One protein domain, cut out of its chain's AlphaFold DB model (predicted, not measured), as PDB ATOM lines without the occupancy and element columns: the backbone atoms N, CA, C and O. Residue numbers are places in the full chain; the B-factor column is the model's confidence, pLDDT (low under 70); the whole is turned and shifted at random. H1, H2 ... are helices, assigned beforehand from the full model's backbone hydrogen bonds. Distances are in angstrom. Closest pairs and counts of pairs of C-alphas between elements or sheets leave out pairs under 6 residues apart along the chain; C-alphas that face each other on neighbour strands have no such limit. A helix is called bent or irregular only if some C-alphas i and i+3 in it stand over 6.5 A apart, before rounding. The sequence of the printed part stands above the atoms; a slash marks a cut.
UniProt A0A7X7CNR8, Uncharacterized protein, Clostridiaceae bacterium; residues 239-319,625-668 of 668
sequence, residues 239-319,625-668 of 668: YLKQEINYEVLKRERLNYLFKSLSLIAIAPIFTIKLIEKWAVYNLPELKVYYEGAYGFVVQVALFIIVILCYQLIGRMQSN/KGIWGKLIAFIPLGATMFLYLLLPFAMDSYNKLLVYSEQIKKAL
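Overview. This is residues 239 to 319 and 625 to 668 of the 668 residues of an uncharacterized protein of Clostridiaceae bacterium (UniProt A0A7X7CNR8). What shape do these atoms make? They make a long rod in which two bent helices, H1 and H4, run the same way but are shifted along each other, with H3 running back beside both and short H2 at the turn between H1 and H3. Residues 239 to 249 of H1 and 653 to 668, of which 653 to 667 belong to H4, stick out at opposite ends. What is it built of? The printed part has 125 residues with four named helices, H1, H2, H3 and H4 in that order, and no named strand, and its class is all helix. It is extended, with a radius of gyration of the C-alphas of 21.7 A and spans of 87 by 24 by 21 A.

Along the chain. Where does the first helix run? H1, residues 239 to 282, was assigned as one helix by its hydrogen bonds but is bent, with C-alphas 265 and 268 7.1 A apart. Its arms are H1a, residues 239 to 265, 38.5 A long from C-alpha 239 at (57.082, 31.926, 10.373), and H1b, residues 268 to 282, 20.2 A long and irregular, with C-alphas 270 and 273 7.1 A apart. What follows? H2 is residues 284 to 290, neither bent nor irregular, but only just: C-alphas 285 and 288 are 6.2 A apart. H3, residues 293 to 317, is 36.8 A long. And the last helix? H4, residues 625 to 667, was assigned as one helix by its hydrogen bonds but is bent, with C-alphas 633 and 636 6.7 A apart; its arms are H4a, residues 625 to 633, and H4b, residues 636 to 667, 45.3 A long and ending at C-alpha 667 at (0.019, 11.234, 72.394).

Arrangement. Which helices make the bundle? H1b, H3 and H4b form an up and down bundle, each running against the one before it. H4b touches H3 with residues 636 to 644 alone, closest at the C-alphas of Val 306 and Pro 636, 5.5 A, at a shallow tilt of 25 degrees. What of the other arms? H1a, with residues 254 to 265 alone, touches H4a, closest at the C-alphas of Ala 265 and Ala 633, 4.6 A. H1b and H2 form a hairpin, while H1a and H2 are apart. Are the backbones paired? Every O i to N i+4 pair is within hydrogen-bond range in H1a, H3 and H4a, against 9 of 11 in H1b, 25 of 28 in H4b and 1 of 3 in H2, where 4 of 4 O i to N i+3 pairs are.

Size, cuts and confidence. How long is it? The two C-alphas farthest apart, those of Tyr 239 and Leu 668, are 87.4 A apart. Where is the cut? Residues 320 to 624 are not printed, and C-alphas 319 and 625 are 11.0 A apart across it; the links H1 to H2 and H2 to H3 are tight. Where is confidence low? Residues 318 to 319 and 668 are under 70, and the mean pLDDT of the printed part is 86.9.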
ATOM      1  N   TYR A 239      58.545  31.866  10.266       88.94
ATOM      2  CA  TYR A 239      57.082  31.926  10.373       88.94
ATOM      3  C   TYR A 239      56.486  30.544  10.647       88.94
ATOM      4  O   TYR A 239      55.724  30.373  11.600       88.94
ATOM      5  N   LEU A 240      56.907  29.537   9.881       91.69
ATOM      6  CA  LEU A 240      56.460  28.161  10.059       91.69
ATOM      7  C   LEU A 240      56.845  27.613  11.440       91.69
ATOM      8  O   LEU A 240      56.005  27.054  12.148       91.69
ATOM      9  N   LYS A 241      58.094  27.834  11.865       92.56
ATOM     10  CA  LYS A 241      58.596  27.453  13.191       92.56
ATOM     11  C   LYS A 241      57.799  28.115  14.319       92.56
ATOM     12  O   LYS A 241      57.483  27.470  15.318       92.56
ATOM     13  N   GLN A 242      57.451  29.395  14.178       88.88
ATOM     14  CA  GLN A 242      56.621  30.112  15.150       88.88
ATOM     15  C   GLN A 242      55.210  29.523  15.238       88.88
ATOM     16  O   GLN A 242      54.730  29.271  16.343       88.88
ATOM     17  N   GLU A 243      54.570  29.237  14.104       87.69
ATOM     18  CA  GLU A 243      53.225  28.657  14.097       87.69
ATOM     19  C   GLU A 243      53.201  27.237  14.686       87.69
ATOM     20  O   GLU A 243      52.309  26.919  15.475       87.69
ATOM     21  N   ILE A 244      54.219  26.411  14.408       90.94
ATOM     22  CA  ILE A 244      54.379  25.098  15.055       90.94
ATOM     23  C   ILE A 244      54.490  25.264  16.573       90.94
ATOM     24  O   ILE A 244      53.800  24.567  17.317       90.94
ATOM     25  N   ASN A 245      55.298  26.212  17.050       90.56
ATOM     26  CA  ASN A 245      55.447  26.479  18.480       90.56
ATOM     27  C   ASN A 245      54.132  26.934  19.133       90.56
ATOM     28  O   ASN A 245      53.778  26.449  20.212       90.56
ATOM     29  N   TYR A 246      53.366  27.817  18.484       88.06
ATOM     30  CA  TYR A 246      52.046  28.218  18.974       88.06
ATOM     31  C   TYR A 246      51.075  27.035  19.039       88.06
ATOM     32  O   TYR A 246      50.380  26.860  20.048       88.06
ATOM     33  N   GLU A 247      51.053  26.189  18.009       86.00
ATOM     34  CA  GLU A 247      50.213  24.994  17.965       86.00
ATOM     35  C   GLU A 247      50.608  23.982  19.053       86.00
ATOM     36  O   GLU A 247      49.735  23.478  19.765       86.00
ATOM     37  N   VAL A 248      51.906  23.731  19.255       88.19
ATOM     38  CA  VAL A 248      52.422  22.848  20.315       88.19
ATOM     39  C   VAL A 248      52.022  23.369  21.695       88.19
ATOM     40  O   VAL A 248      51.398  22.632  22.460       88.19
ATOM     41  N   LEU A 249      52.278  24.645  22.002       88.38
ATOM     42  CA  LEU A 249      51.923  25.242  23.296       88.38
ATOM     43  C   LEU A 249      50.411  25.174  23.563       88.38
ATOM     44  O   LEU A 249      49.977  24.832  24.669       88.38
ATOM     45  N   LYS A 250      49.588  25.456  22.545       86.56
ATOM     46  CA  LYS A 250      48.126  25.328  22.618       86.56
ATOM     47  C   LYS A 250      47.716  23.881  22.903       86.56
ATOM     48  O   LYS A 250      46.933  23.637  23.826       86.56
ATOM     49  N   ARG A 251      48.259  22.914  22.155       85.00
ATOM     50  CA  ARG A 251      47.990  21.478  22.326       85.00
ATOM     51  C   ARG A 251      48.406  20.981  23.701       85.00
ATOM     52  O   ARG A 251      47.653  20.231  24.320       85.00
ATOM     53  N   GLU A 252      49.563  21.385  24.211       84.62
ATOM     54  CA  GLU A 252      50.047  20.995  25.535       84.62
ATOM     55  C   GLU A 252      49.145  21.516  26.651       84.62
ATOM     56  O   GLU A 252      48.710  20.732  27.501       84.62
ATOM     57  N   ARG A 253      48.781  22.803  26.609       86.62
ATOM     58  CA  ARG A 253      47.875  23.409  27.595       86.62
ATOM     59  C   ARG A 253      46.483  22.778  27.556       86.62
ATOM     60  O   ARG A 253      45.953  22.418  28.611       86.62
ATOM     61  N   LEU A 254      45.908  22.580  26.364       85.69
ATOM     62  CA  LEU A 254      44.630  21.874  26.208       85.69
ATOM     63  C   LEU A 254      44.729  20.440  26.732       85.69
ATOM     64  O   LEU A 254      43.871  19.999  27.492       85.69
ATOM     65  N   ASN A 255      45.786  19.709  26.385       82.75
ATOM     66  CA  ASN A 255      45.973  18.339  26.845       82.75
ATOM     67  C   ASN A 255      46.106  18.255  28.362       82.75
ATOM     68  O   ASN A 255      45.489  17.383  28.967       82.75
ATOM     69  N   TYR A 256      46.879  19.138  28.988       83.44
ATOM     70  CA  TYR A 256      47.010  19.188  30.440       83.44
ATOM     71  C   TYR A 256      45.656  19.450  31.119       83.44
ATOM     72  O   TYR A 256      45.224  18.695  31.997       83.44
ATOM     73  N   LEU A 257      44.935  20.466  30.642       84.69
ATOM     74  CA  LEU A 257      43.649  20.864  31.196       84.69
ATOM     75  C   LEU A 257      42.572  19.781  30.998       84.69
ATOM     76  O   LEU A 257      41.918  19.376  31.952       84.69
ATOM     77  N   PHE A 258      42.409  19.237  29.793       83.75
ATOM     78  CA  PHE A 258      41.352  18.263  29.505       83.75
ATOM     79  C   PHE A 258      41.650  16.850  30.023       83.75
ATOM     80  O   PHE A 258      40.706  16.109  30.311       83.75
ATOM     81  N   LYS A 259      42.923  16.467  30.210       80.50
ATOM     82  CA  LYS A 259      43.280  15.195  30.872       80.50
ATOM     83  C   LYS A 259      42.775  15.157  32.312       80.50
ATOM     84  O   LYS A 259      42.148  14.174  32.701       80.50
ATOM     85  N   SER A 260      43.000  16.226  33.076       83.81
ATOM     86  CA  SER A 260      42.522  16.314  34.463       83.81
ATOM     87  C   SER A 260      40.992  16.373  34.538       83.81
ATOM     88  O   SER A 260      40.389  15.639  35.315       83.81
ATOM     89  N   LEU A 261      40.344  17.147  33.663       87.88
ATOM     90  CA  LEU A 261      38.879  17.219  33.598       87.88
ATOM     91  C   LEU A 261      38.218  15.884  33.235       87.88
ATOM     92  O   LEU A 261      37.201  15.520  33.821       87.88
ATOM     93  N   SER A 262      38.807  15.132  32.302       85.06
ATOM     94  CA  SER A 262      38.307  13.802  31.930       85.06
ATOM     95  C   SER A 262      38.355  12.832  33.112       85.06
ATOM     96  O   SER A 262      37.428  12.047  33.295       85.06
ATOM     97  N   LEU A 263      39.411  12.903  33.933       84.44
ATOM     98  CA  LEU A 263      39.545  12.101  35.149       84.44
ATOM     99  C   LEU A 263      38.455  12.459  36.172       84.44
ATOM    100  O   LEU A 263      37.793  11.564  36.690       84.44
ATOM    101  N   ILE A 264      38.235  13.757  36.415       89.44
ATOM    102  CA  ILE A 264      37.218  14.254  37.357       89.44
ATOM    103  C   ILE A 264      35.814  13.795  36.942       89.44
ATOM    104  O   ILE A 264      35.047  13.347  37.790       89.44
ATOM    105  N   ALA A 265      35.492  13.837  35.646       90.00
ATOM    106  CA  ALA A 265      34.183  13.418  35.149       90.00
ATOM    107  C   ALA A 265      33.902  11.918  35.361       90.00
ATOM    108  O   ALA A 265      32.754  11.545  35.592       90.00
ATOM    109  N   ILE A 266      34.929  11.061  35.282       88.44
ATOM    110  CA  ILE A 266      34.807   9.600  35.449       88.44
ATOM    111  C   ILE A 266      34.877   9.188  36.928       88.44
ATOM    112  O   ILE A 266      34.305   8.163  37.302       88.44
ATOM    113  N   ALA A 267      35.543   9.981  37.776       88.69
ATOM    114  CA  ALA A 267      35.793   9.672  39.184       88.69
ATOM    115  C   ALA A 267      34.567   9.147  39.963       88.69
ATOM    116  O   ALA A 267      34.736   8.170  40.697       88.69
ATOM    117  N   PRO A 268      33.337   9.678  39.779       90.06
ATOM    118  CA  PRO A 268      32.175   9.188  40.513       90.06
ATOM    119  C   PRO A 268      31.864   7.701  40.334       90.06
ATOM    120  O   PRO A 268      31.373   7.067  41.261       90.06
ATOM    121  N   ILE A 269      32.191   7.104  39.182       87.25
ATOM    122  CA  ILE A 269      31.948   5.670  38.942       87.25
ATOM    123  C   ILE A 269      32.692   4.810  39.971       87.25
ATOM    124  O   ILE A 269      32.164   3.806  40.445       87.25
ATOM    125  N   PHE A 270      33.899   5.227  40.349       85.38
ATOM    126  CA  PHE A 270      34.717   4.514  41.323       85.38
ATOM    127  C   PHE A 270      34.246   4.730  42.760       85.38
ATOM    128  O   PHE A 270      34.474   3.872  43.610       85.38
ATOM    129  N   THR A 271      33.598   5.861  43.049       87.31
ATOM    130  CA  THR A 271      33.224   6.237  44.417       87.31
ATOM    131  C   THR A 271      31.810   5.825  44.801       87.31
ATOM    132  O   THR A 271      31.569   5.646  45.989       87.31
ATOM    133  N   ILE A 272      30.894   5.599  43.846       88.25
ATOM    134  CA  ILE A 272      29.486   5.240  44.122       88.25
ATOM    135  C   ILE A 272      29.374   4.097  45.145       88.25
ATOM    136  O   ILE A 272      28.714   4.251  46.170       88.25
ATOM    137  N   LYS A 273      30.067   2.970  44.935       87.69
ATOM    138  CA  LYS A 273      29.993   1.823  45.860       87.69
ATOM    139  C   LYS A 273      30.717   2.043  47.188       87.69
ATOM    140  O   LYS A 273      30.306   1.481  48.199       87.69
ATOM    141  N   LEU A 274      31.765   2.864  47.206       88.44
ATOM    142  CA  LEU A 274      32.446   3.253  48.444       88.44
ATOM    143  C   LEU A 274      31.530   4.129  49.313       88.44
ATOM    144  O   LEU A 274      31.399   3.871  50.506       88.44
ATOM    145  N   ILE A 275      30.856   5.106  48.698       90.56
ATOM    146  CA  ILE A 275      29.891   5.992  49.362       90.56
ATOM    147  C   ILE A 275      28.714   5.184  49.903       90.56
ATOM    148  O   ILE A 275      28.344   5.371  51.054       90.56
ATOM    149  N   GLU A 276      28.165   4.258  49.113       90.12
ATOM    150  CA  GLU A 276      27.081   3.365  49.545       90.12
ATOM    151  C   GLU A 276      27.462   2.569  50.797       90.12
ATOM    152  O   GLU A 276      26.752   2.620  51.798       90.12
ATOM    153  N   LYS A 277      28.609   1.875  50.770       88.56
ATOM    154  CA  LYS A 277      29.074   1.064  51.905       88.56
ATOM    155  C   LYS A 277      29.326   1.921  53.144       88.56
ATOM    156  O   LYS A 277      28.938   1.531  54.239       88.56
ATOM    157  N   TRP A 278      29.944   3.090  52.977       91.62
ATOM    158  CA  TRP A 278      30.163   4.028  54.076       91.62
ATOM    159  C   TRP A 278      28.841   4.557  54.649       91.62
ATOM    160  O   TRP A 278      28.661   4.564  55.864       91.62
ATOM    161  N   ALA A 279      27.898   4.961  53.798       89.69
ATOM    162  CA  ALA A 279      26.619   5.510  54.232       89.69
ATOM    163  C   ALA A 279      25.785   4.461  54.980       89.69
ATOM    164  O   ALA A 279      25.284   4.753  56.059       89.69
ATOM    165  N   VAL A 280      25.716   3.227  54.468       87.75
ATOM    166  CA  VAL A 280      25.009   2.112  55.124       87.75
ATOM    167  C   VAL A 280      25.695   1.678  56.424       87.75
ATOM    168  O   VAL A 280      25.011   1.291  57.364       87.75
ATOM    169  N   TYR A 281      27.026   1.761  56.514       87.88
ATOM    170  CA  TYR A 281      27.748   1.468  57.756       87.88
ATOM    171  C   TYR A 281      27.405   2.459  58.878       87.88
ATOM    172  O   TYR A 281      27.263   2.055  60.028       87.88
ATOM    173  N   ASN A 282      27.267   3.748  58.551       87.69
ATOM    174  CA  ASN A 282      26.945   4.783  59.537       87.69
ATOM    175  C   ASN A 282      25.440   4.888  59.827       87.69
ATOM    176  O   ASN A 282      25.060   5.159  60.962       87.69
ATOM    177  N   LEU A 283      24.592   4.699  58.813       85.50
ATOM    178  CA  LEU A 283      23.136   4.767  58.924       85.50
ATOM    179  C   LEU A 283      22.502   3.586  58.167       85.50
ATOM    180  O   LEU A 283      22.220   3.693  56.966       85.50
ATOM    181  N   PRO A 284      22.290   2.439  58.841       83.12
ATOM    182  CA  PRO A 284      21.784   1.224  58.207       83.12
ATOM    183  C   PRO A 284      20.428   1.369  57.514       83.12
ATOM    184  O   PRO A 284      20.141   0.638  56.565       83.12
ATOM    185  N   GLU A 285      19.596   2.319  57.937       80.81
ATOM    186  CA  GLU A 285      18.291   2.600  57.335       80.81
ATOM    187  C   GLU A 285      18.405   3.028  55.864       80.81
ATOM    188  O   GLU A 285      17.514   2.743  55.057       80.81
ATOM    189  N   LEU A 286      19.543   3.614  55.465       86.12
ATOM    190  CA  LEU A 286      19.810   3.997  54.075       86.12
ATOM    191  C   LEU A 286      19.933   2.802  53.131       86.12
ATOM    192  O   LEU A 286      19.849   2.976  51.912       86.12
ATOM    193  N   LYS A 287      20.075   1.580  53.659       84.19
ATOM    194  CA  LYS A 287      20.071   0.351  52.861       84.19
ATOM    195  C   LYS A 287      18.812   0.247  51.996       84.19
ATOM    196  O   LYS A 287      18.900  -0.151  50.838       84.19
ATOM    197  N   VAL A 288      17.662   0.705  52.503       82.88
ATOM    198  CA  VAL A 288      16.393   0.740  51.750       82.88
ATOM    199  C   VAL A 288      16.486   1.643  50.519       82.88
ATOM    200  O   VAL A 288      15.905   1.328  49.481       82.88
ATOM    201  N   TYR A 289      17.218   2.755  50.613       88.19
ATOM    202  CA  TYR A 289      17.410   3.673  49.495       88.19
ATOM    203  C   TYR A 289      18.365   3.083  48.455       88.19
ATOM    204  O   TYR A 289      18.005   2.992  47.280       88.19
ATOM    205  N   TYR A 290      19.560   2.656  48.882       87.38
ATOM    206  CA  TYR A 290      20.625   2.217  47.976       87.38
ATOM    207  C   TYR A 290      20.348   0.868  47.305       87.38
ATOM    208  O   TYR A 290      20.574   0.736  46.103       87.38
ATOM    209  N   GLU A 291      19.818  -0.109  48.046       83.25
ATOM    210  CA  GLU A 291      19.428  -1.422  47.504       83.25
ATOM    211  C   GLU A 291      17.987  -1.424  46.955       83.25
ATOM    212  O   GLU A 291      17.508  -2.408  46.384       83.25
ATOM    213  N   GLY A 292      17.265  -0.315  47.126       84.75
ATOM    214  CA  GLY A 292      15.923  -0.117  46.599       84.75
ATOM    215  C   GLY A 292      15.888   0.220  45.108       84.75
ATOM    216  O   GLY A 292      16.897   0.491  44.455       84.75
ATOM    217  N   ALA A 293      14.671   0.280  44.562       86.56
ATOM    218  CA  ALA A 293      14.459   0.680  43.172       86.56
ATOM    219  C   ALA A 293      14.946   2.116  42.886       86.56
ATOM    220  O   ALA A 293      15.437   2.389  41.792       86.56
ATOM    221  N   TYR A 294      14.857   3.019  43.871       86.56
ATOM    222  CA  TYR A 294      15.353   4.393  43.759       86.56
ATOM    223  C   TYR A 294      16.875   4.448  43.597       86.56
ATOM    224  O   TYR A 294      17.351   5.071  42.648       86.56
ATOM    225  N   GLY A 295      17.634   3.757  44.456       88.06
ATOM    226  CA  GLY A 295      19.092   3.681  44.360       88.06
ATOM    227  C   GLY A 295      19.559   3.160  43.002       88.06
ATOM    228  O   GLY A 295      20.428   3.770  42.381       88.06
ATOM    229  N   PHE A 296      18.905   2.117  42.479       88.31
ATOM    230  CA  PHE A 296      19.172   1.602  41.132       88.31
ATOM    231  C   PHE A 296      18.953   2.660  40.035       88.31
ATOM    232  O   PHE A 296      19.830   2.872  39.195       88.31
ATOM    233  N   VAL A 297      17.813   3.364  40.044       90.81
ATOM    234  CA  VAL A 297      17.520   4.415  39.049       90.81
ATOM    235  C   VAL A 297      18.547   5.547  39.125       90.81
ATOM    236  O   VAL A 297      19.037   5.997  38.088       90.81
ATOM    237  N   VAL A 298      18.918   5.976  40.335       91.12
ATOM    238  CA  VAL A 298      19.930   7.022  40.538       91.12
ATOM    239  C   VAL A 298      21.296   6.576  40.018       91.12
ATOM    240  O   VAL A 298      21.950   7.350  39.323       91.12
ATOM    241  N   GLN A 299      21.721   5.334  40.271       89.31
ATOM    242  CA  GLN A 299      22.980   4.799  39.734       89.31
ATOM    243  C   GLN A 299      22.999   4.807  38.199       89.31
ATOM    244  O   GLN A 299      23.977   5.256  37.598       89.31
ATOM    245  N   VAL A 300      21.912   4.365  37.554       89.50
ATOM    246  CA  VAL A 300      21.797   4.385  36.086       89.50
ATOM    247  C   VAL A 300      21.843   5.820  35.554       89.50
ATOM    248  O   VAL A 300      22.568   6.098  34.598       89.50
ATOM    249  N   ALA A 301      21.120   6.748  36.187       91.56
ATOM    250  CA  ALA A 301      21.121   8.156  35.803       91.56
ATOM    251  C   ALA A 301      22.515   8.792  35.940       91.56
ATOM    252  O   ALA A 301      22.982   9.446  35.006       91.56
ATOM    253  N   LEU A 302      23.212   8.548  37.056       92.56
ATOM    254  CA  LEU A 302      24.586   9.011  37.269       92.56
ATOM    255  C   LEU A 302      25.528   8.478  36.194       92.56
ATOM    256  O   LEU A 302      26.341   9.229  35.660       92.56
ATOM    257  N   PHE A 303      25.388   7.208  35.822       89.75
ATOM    258  CA  PHE A 303      26.218   6.619  34.784       89.75
ATOM    259  C   PHE A 303      25.984   7.260  33.407       89.75
ATOM    260  O   PHE A 303      26.942   7.587  32.704       89.75
ATOM    261  N   ILE A 304      24.723   7.521  33.041       90.19
ATOM    262  CA  ILE A 304      24.383   8.255  31.812       90.19
ATOM    263  C   ILE A 304      24.992   9.666  31.842       90.19
ATOM    264  O   ILE A 304      25.597  10.089  30.856       90.19
ATOM    265  N   ILE A 305      24.889  10.372  32.973       93.19
ATOM    266  CA  ILE A 305      25.476  11.707  33.162       93.19
ATOM    267  C   ILE A 305      26.997  11.666  32.971       93.19
ATOM    268  O   ILE A 305      27.533  12.497  32.235       93.19
ATOM    269  N   VAL A 306      27.691  10.690  33.566       92.12
ATOM    270  CA  VAL A 306      29.145  10.520  33.408       92.12
ATOM    271  C   VAL A 306      29.515  10.298  31.942       92.12
ATOM    272  O   VAL A 306      30.407  10.978  31.433       92.12
ATOM    273  N   ILE A 307      28.814   9.402  31.233       89.31
ATOM    274  CA  ILE A 307      29.072   9.137  29.808       89.31
ATOM    275  C   ILE A 307      28.898  10.410  28.976       89.31
ATOM    276  O   ILE A 307      29.757  10.717  28.146       89.31
ATOM    277  N   LEU A 308      27.805  11.149  29.181       89.44
ATOM    278  CA  LEU A 308      27.529  12.379  28.439       89.44
ATOM    279  C   LEU A 308      28.597  13.444  28.708       89.44
ATOM    280  O   LEU A 308      29.152  14.003  27.760       89.44
ATOM    281  N   CYS A 309      28.937  13.685  29.976       91.25
ATOM    282  CA  CYS A 309      29.953  14.668  30.353       91.25
ATOM    283  C   CYS A 309      31.322  14.295  29.778       91.25
ATOM    284  O   CYS A 309      31.987  15.133  29.171       91.25
ATOM    285  N   TYR A 310      31.710  13.022  29.874       88.19
ATOM    286  CA  TYR A 310      32.949  12.530  29.285       88.19
ATOM    287  C   TYR A 310      32.990  12.732  27.757       88.19
ATOM    288  O   TYR A 310      33.982  13.235  27.226       88.19
ATOM    289  N   GLN A 311      31.910  12.400  27.036       84.38
ATOM    290  CA  GLN A 311      31.850  12.602  25.582       84.38
ATOM    291  C   GLN A 311      31.982  14.081  25.192       84.38
ATOM    292  O   GLN A 311      32.652  14.396  24.205       84.38
ATOM    293  N   LEU A 312      31.365  14.988  25.953       87.00
ATOM    294  CA  LEU A 312      31.463  16.431  25.722       87.00
ATOM    295  C   LEU A 312      32.884  16.958  25.977       87.00
ATOM    296  O   LEU A 312      33.408  17.706  25.153       87.00
ATOM    297  N   ILE A 313      33.544  16.515  27.050       87.69
ATOM    298  CA  ILE A 313      34.938  16.875  27.362       87.69
ATOM    299  C   ILE A 313      35.880  16.403  26.247       87.69
ATOM    300  O   ILE A 313      36.687  17.185  25.741       87.69
ATOM    301  N   GLY A 314      35.734  15.152  25.797       79.88
ATOM    302  CA  GLY A 314      36.567  14.589  24.728       79.88
ATOM    303  C   GLY A 314      36.461  15.350  23.402       79.88
ATOM    304  O   GLY A 314      37.443  15.435  22.661       79.88
ATOM    305  N   ARG A 315      35.292  15.942  23.129       78.62
ATOM    306  CA  ARG A 315      35.024  16.799  21.963       78.62
ATOM    307  C   ARG A 315      35.636  18.187  22.059       78.62
ATOM    308  O   ARG A 315      36.028  18.733  21.037       78.62
ATOM    309  N   MET A 316      35.695  18.762  23.255       80.31
ATOM    310  CA  MET A 316      36.310  20.072  23.464       80.31
ATOM    311  C   MET A 316      37.833  20.030  23.338       80.31
ATOM    312  O   MET A 316      38.432  21.015  22.905       80.31
ATOM    313  N   GLN A 317      38.437  18.892  23.702       75.62
ATOM    314  CA  GLN A 317      39.880  18.671  23.633       75.62
ATOM    315  C   GLN A 317      40.409  18.581  22.191       75.62
ATOM    316  O   GLN A 317      41.540  18.977  21.939       75.62
ATOM    317  N   SER A 318      39.642  18.026  21.245       63.94
ATOM    318  CA  SER A 318      40.103  17.867  19.856       63.94
ATOM    319  C   SER A 318      39.928  19.163  19.060       63.94
ATOM    320  O   SER A 318      38.791  19.582  18.851       63.94
ATOM    321  N   ASN A 319      41.032  19.755  18.591       53.91
ATOM    322  CA  ASN A 319      41.024  20.821  17.574       53.91
ATOM    323  C   ASN A 319      41.128  20.275  16.142       53.91
ATOM    324  O   ASN A 319      40.728  20.956  15.208       53.91
ATOM    325  N   LYS A 625      37.597  27.398  26.696       87.69
ATOM    326  CA  LYS A 625      37.409  25.939  26.665       87.69
ATOM    327  C   LYS A 625      37.578  25.333  28.057       87.69
ATOM    328  O   LYS A 625      36.823  24.440  28.431       87.69
ATOM    329  N   GLY A 626      38.508  25.844  28.853       89.38
ATOM    330  CA  GLY A 626      38.740  25.380  30.212       89.38
ATOM    331  C   GLY A 626      37.577  25.630  31.165       89.38
ATOM    332  O   GLY A 626      37.225  24.734  31.927       89.38
ATOM    333  N   ILE A 627      36.937  26.798  31.101       90.25
ATOM    334  CA  ILE A 627      35.768  27.131  31.930       90.25
ATOM    335  C   ILE A 627      34.590  26.214  31.592       90.25
ATOM    336  O   ILE A 627      34.038  25.566  32.481       90.25
ATOM    337  N   TRP A 628      34.241  26.098  30.307       89.56
ATOM    338  CA  TRP A 628      33.171  25.197  29.861       89.56
ATOM    339  C   TRP A 628      33.479  23.733  30.198       89.56
ATOM    340  O   TRP A 628      32.603  23.012  30.672       89.56
ATOM    341  N   GLY A 629      34.733  23.310  30.024       90.56
ATOM    342  CA  GLY A 629      35.186  21.971  30.387       90.56
ATOM    343  C   GLY A 629      35.068  21.696  31.888       90.56
ATOM    344  O   GLY A 629      34.594  20.628  32.265       90.56
ATOM    345  N   LYS A 630      35.438  22.661  32.744       91.88
ATOM    346  CA  LYS A 630      35.258  22.579  34.204       91.88
ATOM    347  C   LYS A 630      33.788  22.407  34.558       91.88
ATOM    348  O   LYS A 630      33.452  21.440  35.230       91.88
ATOM    349  N   LEU A 631      32.910  23.280  34.062       92.12
ATOM    350  CA  LEU A 631      31.474  23.181  34.338       92.12
ATOM    351  C   LEU A 631      30.934  21.786  34.003       92.12
ATOM    352  O   LEU A 631      30.276  21.176  34.837       92.12
ATOM    353  N   ILE A 632      31.287  21.239  32.837       93.19
ATOM    354  CA  ILE A 632      30.850  19.903  32.413       93.19
ATOM    355  C   ILE A 632      31.456  18.794  33.290       93.19
ATOM    356  O   ILE A 632      30.754  17.859  33.667       93.19
ATOM    357  N   ALA A 633      32.742  18.882  33.635       93.12
ATOM    358  CA  ALA A 633      33.434  17.852  34.410       93.12
ATOM    359  C   ALA A 633      32.946  17.734  35.858       93.12
ATOM    360  O   ALA A 633      33.001  16.644  36.424       93.12
ATOM    361  N   PHE A 634      32.461  18.826  36.453       94.75
ATOM    362  CA  PHE A 634      31.946  18.825  37.823       94.75
ATOM    363  C   PHE A 634      30.470  18.407  37.927       94.75
ATOM    364  O   PHE A 634      30.038  18.059  39.026       94.75
ATOM    365  N   ILE A 635      29.706  18.364  36.822       95.56
ATOM    366  CA  ILE A 635      28.300  17.908  36.829       95.56
ATOM    367  C   ILE A 635      28.159  16.495  37.421       95.56
ATOM    368  O   ILE A 635      27.337  16.334  38.323       95.56
ATOM    369  N   PRO A 636      28.936  15.474  36.997       94.75
ATOM    370  CA  PRO A 636      28.828  14.136  37.572       94.75
ATOM    371  C   PRO A 636      29.118  14.102  39.074       94.75
ATOM    372  O   PRO A 636      28.382  13.468  39.822       94.75
ATOM    373  N   LEU A 637      30.152  14.818  39.528       93.44
ATOM    374  CA  LEU A 637      30.518  14.881  40.946       93.44
ATOM    375  C   LEU A 637      29.409  15.549  41.765       93.44
ATOM    376  O   LEU A 637      28.972  14.993  42.771       93.44
ATOM    377  N   GLY A 638      28.907  16.700  41.308       93.94
ATOM    378  CA  GLY A 638      27.782  17.390  41.937       93.94
ATOM    379  C   GLY A 638      26.521  16.525  41.977       93.94
ATOM    380  O   GLY A 638      25.863  16.450  43.013       93.94
ATOM    381  N   ALA A 639      26.227  15.799  40.894       94.94
ATOM    382  CA  ALA A 639      25.108  14.866  40.835       94.94
ATOM    383  C   ALA A 639      25.274  13.708  41.828       94.94
ATOM    384  O   ALA A 639      24.310  13.347  42.495       94.94
ATOM    385  N   THR A 640      26.476  13.147  41.983       94.12
ATOM    386  CA  THR A 640      26.743  12.097  42.978       94.12
ATOM    387  C   THR A 640      26.614  12.624  44.403       94.12
ATOM    388  O   THR A 640      25.941  11.995  45.214       94.12
ATOM    389  N   MET A 641      27.173  13.797  44.708       93.50
ATOM    390  CA  MET A 641      27.029  14.412  46.033       93.50
ATOM    391  C   MET A 641      25.561  14.697  46.363       93.50
ATOM    392  O   MET A 641      25.100  14.395  47.459       93.50
ATOM    393  N   PHE A 642      24.796  15.228  45.411       94.25
ATOM    394  CA  PHE A 642      23.395  15.556  45.641       94.25
ATOM    395  C   PHE A 642      22.494  14.312  45.674       94.25
ATOM    396  O   PHE A 642      21.846  14.053  46.682       94.25
ATOM    397  N   LEU A 643      22.465  13.517  44.600       92.25
ATOM    398  CA  LEU A 643      21.520  12.403  44.437       92.25
ATOM    399  C   LEU A 643      21.895  11.159  45.248       92.25
ATOM    400  O   LEU A 643      21.015  10.384  45.621       92.25
ATOM    401  N   TYR A 644      23.192  10.928  45.464       90.81
ATOM    402  CA  TYR A 644      23.690   9.692  46.069       90.81
ATOM    403  C   TYR A 644      24.133   9.855  47.518       90.81
ATOM    404  O   TYR A 644      24.224   8.858  48.225       90.81
ATOM    405  N   LEU A 645      24.398  11.080  47.971       91.00
ATOM    406  CA  LEU A 645      24.762  11.356  49.357       91.00
ATOM    407  C   LEU A 645      23.661  12.181  50.030       91.00
ATOM    408  O   LEU A 645      22.928  11.635  50.842       91.00
ATOM    409  N   LEU A 646      23.458  13.445  49.656       91.94
ATOM    410  CA  LEU A 646      22.531  14.339  50.368       91.94
ATOM    411  C   LEU A 646      21.067  13.870  50.349       91.94
ATOM    412  O   LEU A 646      20.409  13.888  51.387       91.94
ATOM    413  N   LEU A 647      20.555  13.447  49.191       91.12
ATOM    414  CA  LEU A 647      19.151  13.060  49.024       91.12
ATOM    415  C   LEU A 647      18.739  11.874  49.920       91.12
ATOM    416  O   LEU A 647      17.725  12.014  50.604       91.12
ATOM    417  N   PRO A 648      19.487  10.749  49.993       90.06
ATOM    418  CA  PRO A 648      19.165   9.668  50.925       90.06
ATOM    419  C   PRO A 648      19.063  10.126  52.386       90.06
ATOM    420  O   PRO A 648      18.074   9.812  53.047       90.06
ATOM    421  N   PHE A 649      20.031  10.912  52.876       88.81
ATOM    422  CA  PHE A 649      19.994  11.436  54.249       88.81
ATOM    423  C   PHE A 649      18.806  12.376  54.476       88.81
ATOM    424  O   PHE A 649      18.146  12.292  55.512       88.81
ATOM    425  N   ALA A 650      18.509  13.254  53.514       89.00
ATOM    426  CA  ALA A 650      17.376  14.169  53.605       89.00
ATOM    427  C   ALA A 650      16.037  13.416  53.641       89.00
ATOM    428  O   ALA A 650      15.163  13.752  54.439       89.00
ATOM    429  N   MET A 651      15.894  12.374  52.815       86.44
ATOM    430  CA  MET A 651      14.684  11.557  52.760       86.44
ATOM    431  C   MET A 651      14.478  10.762  54.055       86.44
ATOM    432  O   MET A 651      13.370  10.749  54.590       86.44
ATOM    433  N   ASP A 652      15.533  10.139  54.592       84.00
ATOM    434  CA  ASP A 652      15.458   9.435  55.878       84.00
ATOM    435  C   ASP A 652      15.110  10.389  57.031       84.00
ATOM    436  O   ASP A 652      14.185  10.128  57.800       84.00
ATOM    437  N   SER A 653      15.772  11.549  57.092       86.88
ATOM    438  CA  SER A 653      15.498  12.579  58.104       86.88
ATOM    439  C   SER A 653      14.047  13.067  58.046       86.88
ATOM    440  O   SER A 653      13.392  13.202  59.079       86.88
ATOM    441  N   TYR A 654      13.523  13.296  56.838       87.44
ATOM    442  CA  TYR A 654      12.136  13.707  56.632       87.44
ATOM    443  C   TYR A 654      11.146  12.625  57.083       87.44
ATOM    444  O   TYR A 654      10.191  12.922  57.802       87.44
ATOM    445  N   ASN A 655      11.398  11.361  56.727       83.81
ATOM    446  CA  ASN A 655      10.558  10.240  57.143       83.81
ATOM    447  C   ASN A 655      10.542  10.079  58.669       83.81
ATOM    448  O   ASN A 655       9.472   9.904  59.253       83.81
ATOM    449  N   LYS A 656      11.700  10.195  59.332       82.94
ATOM    450  CA  LYS A 656      11.793  10.171  60.799       82.94
ATOM    451  C   LYS A 656      10.979  11.305  61.425       82.94
ATOM    452  O   LYS A 656      10.207  11.055  62.346       82.94
ATOM    453  N   LEU A 657      11.073  12.524  60.889       86.44
ATOM    454  CA  LEU A 657      10.295  13.674  61.364       86.44
ATOM    455  C   LEU A 657       8.782  13.434  61.246       86.44
ATOM    456  O   LEU A 657       8.050  13.719  62.194       86.44
ATOM    457  N   LEU A 658       8.309  12.867  60.132       85.31
ATOM    458  CA  LEU A 658       6.895  12.515  59.964       85.31
ATOM    459  C   LEU A 658       6.425  11.500  61.011       85.31
ATOM    460  O   LEU A 658       5.382  11.709  61.626       85.31
ATOM    461  N   VAL A 659       7.211  10.448  61.260       82.31
ATOM    462  CA  VAL A 659       6.892   9.442  62.286       82.31
ATOM    463  C   VAL A 659       6.823  10.080  63.675       82.31
ATOM    464  O   VAL A 659       5.860   9.843  64.402       82.31
ATOM    465  N   TYR A 660       7.785  10.938  64.031       83.25
ATOM    466  CA  TYR A 660       7.748  11.678  65.297       83.25
ATOM    467  C   TYR A 660       6.524  12.599  65.394       83.25
ATOM    468  O   TYR A 660       5.868  12.643  66.433       83.25
ATOM    469  N   SER A 661       6.164  13.299  64.314       83.81
ATOM    470  CA  SER A 661       4.970  14.153  64.278       83.81
ATOM    471  C   SER A 661       3.681  13.350  64.480       83.81
ATOM    472  O   SER A 661       2.804  13.775  65.234       83.81
ATOM    473  N   GLU A 662       3.563  12.177  63.856       82.94
ATOM    474  CA  GLU A 662       2.419  11.281  64.048       82.94
ATOM    475  C   GLU A 662       2.348  10.709  65.466       82.94
ATOM    476  O   GLU A 662       1.255  10.570  66.011       82.94
ATOM    477  N   GLN A 663       3.492  10.393  66.078       80.94
ATOM    478  CA  GLN A 663       3.547   9.935  67.466       80.94
ATOM    479  C   GLN A 663       3.100  11.033  68.434       80.94
ATOM    480  O   GLN A 663       2.284  10.764  69.309       80.94
ATOM    481  N   ILE A 664       3.547  12.276  68.228       81.06
ATOM    482  CA  ILE A 664       3.101  13.431  69.022       81.06
ATOM    483  C   ILE A 664       1.589  13.647  68.865       81.06
ATOM    484  O   ILE A 664       0.899  13.839  69.858       81.06
ATOM    485  N   LYS A 665       1.049  13.540  67.643       77.44
ATOM    486  CA  LYS A 665      -0.401  13.649  67.381       77.44
ATOM    487  C   LYS A 665      -1.249  12.522  67.975       77.44
ATOM    488  O   LYS A 665      -2.455  12.691  68.060       77.44
ATOM    489  N   LYS A 666      -0.662  11.360  68.269       76.06
ATOM    490  CA  LYS A 666      -1.348  10.243  68.943       76.06
ATOM    491  C   LYS A 666      -1.225  10.311  70.465       76.06
ATOM    492  O   LYS A 666      -1.970   9.617  71.148       76.06
ATOM    493  N   ALA A 667      -0.235  11.049  70.969       70.19
ATOM    494  CA  ALA A 667       0.019  11.234  72.394       70.19
ATOM    495  C   ALA A 667      -0.727  12.450  72.978       70.19
ATOM    496  O   ALA A 667      -1.032  12.446  74.168       70.19
ATOM    497  N   LEU A 668      -0.996  13.465  72.147       58.00
ATOM    498  CA  LEU A 668      -2.012  14.505  72.361       58.00
ATOM    499  C   LEU A 668      -3.398  13.962  72.011       58.00
ATOM    500  O   LEU A 668      -4.357  14.345  72.717       58.00
TER     501      LEU A 668